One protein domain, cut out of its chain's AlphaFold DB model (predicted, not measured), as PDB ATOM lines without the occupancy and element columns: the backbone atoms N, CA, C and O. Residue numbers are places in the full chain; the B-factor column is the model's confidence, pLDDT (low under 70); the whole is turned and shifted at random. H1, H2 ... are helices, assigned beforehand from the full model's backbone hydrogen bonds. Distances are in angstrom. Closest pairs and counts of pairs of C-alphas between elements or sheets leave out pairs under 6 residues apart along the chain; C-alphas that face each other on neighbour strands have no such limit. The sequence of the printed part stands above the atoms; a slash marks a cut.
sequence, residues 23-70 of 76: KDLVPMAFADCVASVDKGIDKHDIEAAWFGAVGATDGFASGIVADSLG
ATOM      1  N   LYS A  23      -4.998  26.466  11.480       92.69
ATOM      2  CA  LYS A  23      -5.417  27.803  11.025       92.69
ATOM      3  C   LYS A  23      -6.722  27.814  10.216       92.69
ATOM      4  O   LYS A  23      -7.320  28.869  10.070       92.69
ATOM      5  N   ASP A  24      -7.132  26.666   9.679       94.75
ATOM      6  CA  ASP A  24      -8.347  26.523   8.878       94.75
ATOM      7  C   ASP A  24      -9.457  25.868   9.716       94.75
ATOM      8  O   ASP A  24     -10.584  26.359   9.786       94.75
ATOM      9  N   LEU A  25      -9.131  24.767  10.406       95.56
ATOM     10  CA  LEU A  25     -10.092  23.978  11.179       95.56
ATOM     11  C   LEU A  25     -10.628  24.723  12.408       95.56
ATOM     12  O   LEU A  25     -11.812  24.587  12.719       95.56
ATOM     13  N   VAL A  26      -9.796  25.519  13.090       95.50
ATOM     14  CA  VAL A  26     -10.221  26.278  14.277       95.50
ATOM     15  C   VAL A  26     -11.234  27.369  13.916       95.50
ATOM     16  O   VAL A  26     -12.311  27.356  14.515       95.50
ATOM     17  N   PRO A  27     -10.994  28.253  12.924       96.81
ATOM     18  CA  PRO A  27     -12.003  29.223  12.501       96.81
ATOM     19  C   PRO A  27     -13.309  28.589  12.032       96.81
ATOM     20  O   PRO A  27     -14.373  29.117  12.339       96.81
ATOM     21  N   MET A  28     -13.261  27.445  11.339       98.00
ATOM     22  CA  MET A  28     -14.478  26.747  10.915       98.00
ATOM     23  C   MET A  28     -15.285  26.209  12.103       98.00
ATOM     24  O   MET A  28     -16.493  26.428  12.165       98.00
ATOM     25  N   ALA A  29     -14.632  25.549  13.066       98.12
ATOM     26  CA  ALA A  29     -15.303  25.070  14.276       98.12
ATOM     27  C   ALA A  29     -15.838  26.231  15.131       98.12
ATOM     28  O   ALA A  29     -16.928  26.140  15.696       98.12
ATOM     29  N   PHE A  30     -15.092  27.336  15.210       97.69
ATOM     30  CA  PHE A  30     -15.524  28.538  15.914       97.69
ATOM     31  C   PHE A  30     -16.724  29.200  15.232       97.69
ATOM     32  O   PHE A  30     -17.669  29.566  15.922       97.69
ATOM     33  N   ALA A  31     -16.730  29.301  13.900       97.25
ATOM     34  CA  ALA A  31     -17.850  29.836  13.131       97.25
ATOM     35  C   ALA A  31     -19.141  29.030  13.359       97.25
ATOM     36  O   ALA A  31     -20.197  29.616  13.593       97.25
ATOM     37  N   ASP A  32     -19.044  27.697  13.360       98.31
ATOM     38  CA  ASP A  32     -20.162  26.806  13.696       98.31
ATOM     39  C   ASP A  32     -20.632  27.018  15.151       98.31
ATOM     40  O   ASP A  32     -21.826  27.119  15.433       98.31
ATOM     41  N   CYS A  33     -19.688  27.208  16.081       98.12
ATOM     42  CA  CYS A  33     -19.985  27.473  17.486       98.12
ATOM     43  C   CYS A  33     -20.723  28.798  17.696       98.12
ATOM     44  O   CYS A  33     -21.771  28.812  18.343       98.12
ATOM     45  N   VAL A  34     -20.228  29.909  17.143       96.81
ATOM     46  CA  VAL A  34     -20.881  31.220  17.306       96.81
ATOM     47  C   VAL A  34     -22.246  31.267  16.626       96.81
ATOM     48  O   VAL A  34     -23.151  31.918  17.141       96.81
ATOM     49  N   ALA A  35     -22.436  30.523  15.529       97.06
ATOM     50  CA  ALA A  35     -23.732  30.384  14.869       97.06
ATOM     51  C   ALA A  35     -24.780  29.672  15.747       97.06
ATOM     52  O   ALA A  35     -25.976  29.900  15.575       97.06
ATOM     53  N   SER A  36     -24.348  28.843  16.704       97.81
ATOM     54  CA  SER A  36     -25.240  28.164  17.656       97.81
ATOM     55  C   SER A  36     -25.685  29.038  18.842       97.81
ATOM     56  O   SER A  36     -26.567  28.632  19.603       97.81
ATOM     57  N   VAL A  37     -25.100  30.231  19.023       97.81
ATOM     58  CA  VAL A  37     -25.416  31.133  20.142       97.81
ATOM     59  C   VAL A  37     -26.713  31.894  19.852       97.81
ATOM     60  O   VAL A  37     -26.746  32.763  18.988       97.81
ATOM     61  N   ASP A  38     -27.771  31.619  20.622       96.38
ATOM     62  CA  ASP A  38     -29.139  32.151  20.422       96.38
ATOM     63  C   ASP A  38     -29.200  33.678  20.216       96.38
ATOM     64  O   ASP A  38     -29.847  34.178  19.299       96.38
ATOM     65  N   LYS A  39     -28.478  34.440  21.045       94.94
ATOM     66  CA  LYS A  39     -28.453  35.914  20.976       94.94
ATOM     67  C   LYS A  39     -27.270  36.474  20.186       94.94
ATOM     68  O   LYS A  39     -27.061  37.685  20.195       94.94
ATOM     69  N   GLY A  40     -26.505  35.605  19.529       94.75
ATOM     70  CA  GLY A  40     -25.197  35.934  18.986       94.75
ATOM     71  C   GLY A  40     -24.170  36.264  20.071       94.75
ATOM     72  O   GLY A  40     -24.451  36.246  21.273       94.75
ATOM     73  N   ILE A  41     -22.955  36.550  19.621       95.50
ATOM     74  CA  ILE A  41     -21.827  36.979  20.445       95.50
ATOM     75  C   ILE A  41     -20.888  37.814  19.569       95.50
ATOM     76  O   ILE A  41     -20.654  37.453  18.413       95.50
ATOM     77  N   ASP A  42     -20.364  38.923  20.093       94.75
ATOM     78  CA  ASP A  42     -19.209  39.572  19.477       94.75
ATOM     79  C   ASP A  42     -17.960  38.799  19.906       94.75
ATOM     80  O   ASP A  42     -17.733  38.560  21.091       94.75
ATOM     81  N   LYS A  43     -17.126  38.385  18.951       92.50
ATOM     82  CA  LYS A  43     -15.881  37.673  19.265       92.50
ATOM     83  C   LYS A  43     -14.943  38.497  20.158       92.50
ATOM     84  O   LYS A  43     -14.116  37.914  20.847       92.50
ATOM     85  N   HIS A  44     -15.073  39.825  20.161       94.38
ATOM     86  CA  HIS A  44     -14.302  40.713  21.030       94.38
ATOM     87  C   HIS A  44     -14.811  40.747  22.482       94.38
ATOM     88  O   HIS A  44     -14.108  41.268  23.344       94.38
ATOM     89  N   ASP A  45     -15.965  40.135  22.776       95.19
ATOM     90  CA  ASP A  45     -16.427  39.884  24.149       95.19
ATOM     91  C   ASP A  45     -15.733  38.660  24.787       95.19
ATOM     92  O   ASP A  45     -15.922  38.378  25.972       95.19
ATOM     93  N   ILE A  46     -14.941  37.897  24.020       96.31
ATOM     94  CA  ILE A  46     -14.180  36.750  24.532       96.31
ATOM     95  C   ILE A  46     -12.983  37.262  25.337       96.31
ATOM     96  O   ILE A  46     -12.111  37.943  24.813       96.31
ATOM     97  N   GLU A  47     -12.917  36.885  26.613       97.69
ATOM     98  CA  GLU A  47     -11.872  37.357  27.535       97.69
ATOM     99  C   GLU A  47     -10.642  36.439  27.600       97.69
ATOM    100  O   GLU A  47      -9.571  36.867  28.027       97.69
ATOM    101  N   ALA A  48     -10.799  35.167  27.233       97.75
ATOM    102  CA  ALA A  48      -9.726  34.179  27.170       97.75
ATOM    103  C   ALA A  48     -10.158  32.972  26.330       97.75
ATOM    104  O   ALA A  48     -11.347  32.651  26.247       97.75
ATOM    105  N   ALA A  49      -9.182  32.264  25.770       97.31
ATOM    106  CA  ALA A  49      -9.380  30.979  25.117       97.31
ATOM    107  C   ALA A  49      -8.497  29.898  25.756       97.31
ATOM    108  O   ALA A  49      -7.507  30.184  26.422       97.31
ATOM    109  N   TRP A  50      -8.886  28.640  25.557       97.06
ATOM    110  CA  TRP A  50      -8.072  27.476  25.894       97.06
ATOM    111  C   TRP A  50      -8.049  26.560  24.686       97.06
ATOM    112  O   TRP A  50      -9.100  26.098  24.236       97.06
ATOM    113  N   PHE A  51      -6.856  26.281  24.174       94.94
ATOM    114  CA  PHE A  51      -6.678  25.404  23.026       94.94
ATOM    115  C   PHE A  51      -5.980  24.100  23.419       94.94
ATOM    116  O   PHE A  51      -4.932  24.102  24.062       94.94
ATOM    117  N   GLY A  52      -6.574  22.974  23.021       93.44
ATOM    118  CA  GLY A  52      -6.052  21.637  23.281       93.44
ATOM    119  C   GLY A  52      -5.750  20.901  21.983       93.44
ATOM    120  O   GLY A  52      -6.628  20.745  21.139       93.44
ATOM    121  N   ALA A  53      -4.522  20.409  21.848       92.12
ATOM    122  CA  ALA A  53      -4.104  19.565  20.737       92.12
ATOM    123  C   ALA A  53      -3.062  18.549  21.211       92.12
ATOM    124  O   ALA A  53      -2.268  18.825  22.112       92.12
ATOM    125  N   VAL A  54      -3.058  17.372  20.590       90.75
ATOM    126  CA  VAL A  54      -2.012  16.363  20.782       90.75
ATOM    127  C   VAL A  54      -1.138  16.358  19.534       90.75
ATOM    128  O   VAL A  54      -1.640  16.139  18.435       90.75
ATOM    129  N   GLY A  55       0.166  16.587  19.705       84.19
ATOM    130  CA  GLY A  55       1.130  16.663  18.604       84.19
ATOM    131  C   GLY A  55       1.485  18.095  18.193       84.19
ATOM    132  O   GLY A  55       1.198  19.055  18.908       84.19
ATOM    133  N   ALA A  56       2.174  18.226  17.058       79.88
ATOM    134  CA  ALA A  56       2.595  19.519  16.526       79.88
ATOM    135  C   ALA A  56       1.410  20.266  15.892       79.88
ATOM    136  O   ALA A  56       0.606  19.676  15.180       79.88
ATOM    137  N   THR A  57       1.325  21.571  16.142       80.12
ATOM    138  CA  THR A  57       0.221  22.460  15.735       80.12
ATOM    139  C   THR A  57       0.688  23.498  14.717       80.12
ATOM    140  O   THR A  57       0.429  24.686  14.866       80.12
ATOM    141  N   ASP A  58       1.451  23.058  13.714       73.75
ATOM    142  CA  ASP A  58       2.062  23.905  12.673       73.75
ATOM    143  C   ASP A  58       2.914  25.088  13.197       73.75
ATOM    144  O   ASP A  58       3.286  25.975  12.431       73.75
ATOM    145  N   GLY A  59       3.269  25.107  14.491       83.44
ATOM    146  CA  GLY A  59       4.076  26.161  15.105       83.44
ATOM    147  C   GLY A  59       3.635  26.517  16.526       83.44
ATOM    148  O   GLY A  59       3.560  25.658  17.404       83.44
ATOM    149  N   PHE A  60       3.403  27.811  16.763       89.12
ATOM    150  CA  PHE A  60       2.973  28.349  18.053       89.12
ATOM    151  C   PHE A  60       1.444  28.328  18.161       89.12
ATOM    152  O   PHE A  60       0.769  29.252  17.713       89.12
ATOM    153  N   ALA A  61       0.915  27.260  18.764       90.19
ATOM    154  CA  ALA A  61      -0.518  26.957  18.813       90.19
ATOM    155  C   ALA A  61      -1.400  28.141  19.243       90.19
ATOM    156  O   ALA A  61      -2.346  28.488  18.542       90.19
ATOM    157  N   SER A  62      -1.087  28.775  20.375       92.62
ATOM    158  CA  SER A  62      -1.908  29.864  20.915       92.62
ATOM    159  C   SER A  62      -1.849  31.119  20.049       92.62
ATOM    160  O   SER A  62      -2.877  31.754  19.840       92.62
ATOM    161  N   GLY A  63      -0.690  31.433  19.460       93.25
ATOM    162  CA  GLY A  63      -0.574  32.520  18.486       93.25
ATOM    163  C   GLY A  63      -1.396  32.266  17.223       93.25
ATOM    164  O   GLY A  63      -2.091  33.165  16.770       93.25
ATOM    165  N   ILE A  64      -1.378  31.036  16.697       93.31
ATOM    166  CA  ILE A  64      -2.176  30.653  15.520       93.31
ATOM    167  C   ILE A  64      -3.674  30.766  15.818       93.31
ATOM    168  O   ILE A  64      -4.428  31.272  14.992       93.31
ATOM    169  N   VAL A  65      -4.124  30.320  16.993       94.88
ATOM    170  CA  VAL A  65      -5.531  30.450  17.401       94.88
ATOM    171  C   VAL A  65      -5.926  31.920  17.549       94.88
ATOM    172  O   VAL A  65      -6.962  32.315  17.020       94.88
ATOM    173  N   ALA A  66      -5.103  32.734  18.215       95.56
ATOM    174  CA  ALA A  66      -5.383  34.154  18.405       95.56
ATOM    175  C   ALA A  66      -5.476  34.916  17.071       95.56
ATOM    176  O   ALA A  66      -6.452  35.630  16.848       95.56
ATOM    177  N   ASP A  67      -4.499  34.712  16.184       95.12
ATOM    178  CA  ASP A  67      -4.410  35.344  14.860       95.12
ATOM    179  C   ASP A  67      -5.547  34.882  13.934       95.12
ATOM    180  O   ASP A  67      -6.284  35.695  13.380       95.12
ATOM    181  N   SER A  68      -5.785  33.569  13.835       95.12
ATOM    182  CA  SER A  68      -6.816  33.023  12.935       95.12
ATOM    183  C   SER A  68      -8.246  33.419  13.318       95.12
ATOM    184  O   SER A  68      -9.123  33.470  12.453       95.12
ATOM    185  N   LEU A  69      -8.495  33.723  14.595       96.12
ATOM    186  CA  LEU A  69      -9.788  34.210  15.082       96.12
ATOM    187  C   LEU A  69      -9.846  35.745  15.191       96.12
ATOM    188  O   LEU A  69     -10.932  36.304  15.372       96.12
ATOM    189  N   GLY A  70      -8.721  36.449  15.040       95.94
ATOM    190  CA  GLY A  70      -8.614  37.895  15.247       95.94
ATOM    191  C   GLY A  70      -9.038  38.314  16.658       95.94
ATOM    192  O   GLY A  70      -9.891  39.194  16.806       95.94
TER     193      GLY A  70
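AT A GLANCE: This is residues 23 to 70 of the 76 residues of the protein "Thiolase family protein" of Streptomyces sp. SID10244 (UniProt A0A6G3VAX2). Two helices meet at a steep angle, residues 23 to 27 of the longer H1 packing on the shorter H2, and one long loop, residues 36 to 60, joins them. From the end of H1 the loop turns back and runs the length of the domain to the start of H2; residues 35 to 41 stick out at one end. The printed part has 48 residues with two named helices, H1 then H2, and no named strand; the class is all helix, though under half of the residues, 22 of 48, are in named elements. It is only just loose, close to compact, with a radius of gyration of the C-alphas of 11.6 A, and elongated, spanning 35 by 18 by 15 A.

HOW THE PARTS SIT: H1, residues 23 to 35, touches H2, residues 61 to 69, with residues 23 to 27 alone. Their closest C-alphas, those of Lys 23 and Ser 68, are 5.7 A apart. Their lines stand at a steep tilt of 55 degrees, and they run the same way. Their centres are 12.1 A apart. Every O i to N i+4 pair is within hydrogen-bond range in H2, and 8 of 9 are in H1.

IN THESE COORDINATES: H1 measures 18.9 A from C-alpha 23 at (-5.417, 27.803, 11.025) to C-alpha 35 at (-23.732, 30.384, 14.869). H2 measures 12.3 A from first to last C-alpha, and C-alpha 69 is at (-9.788, 34.210, 15.082).

THE WHOLE: The two C-alphas farthest apart, those of Lys 39 and Ala 56, are 35.4 A apart, and both residues belong to the long link of 25 residues from H1 to H2. Residues 35 to 41, of which 35 belongs to H1, stand free. The printed part has no cut. Its mean pLDDT is 93.8, and no printed residue is under 70.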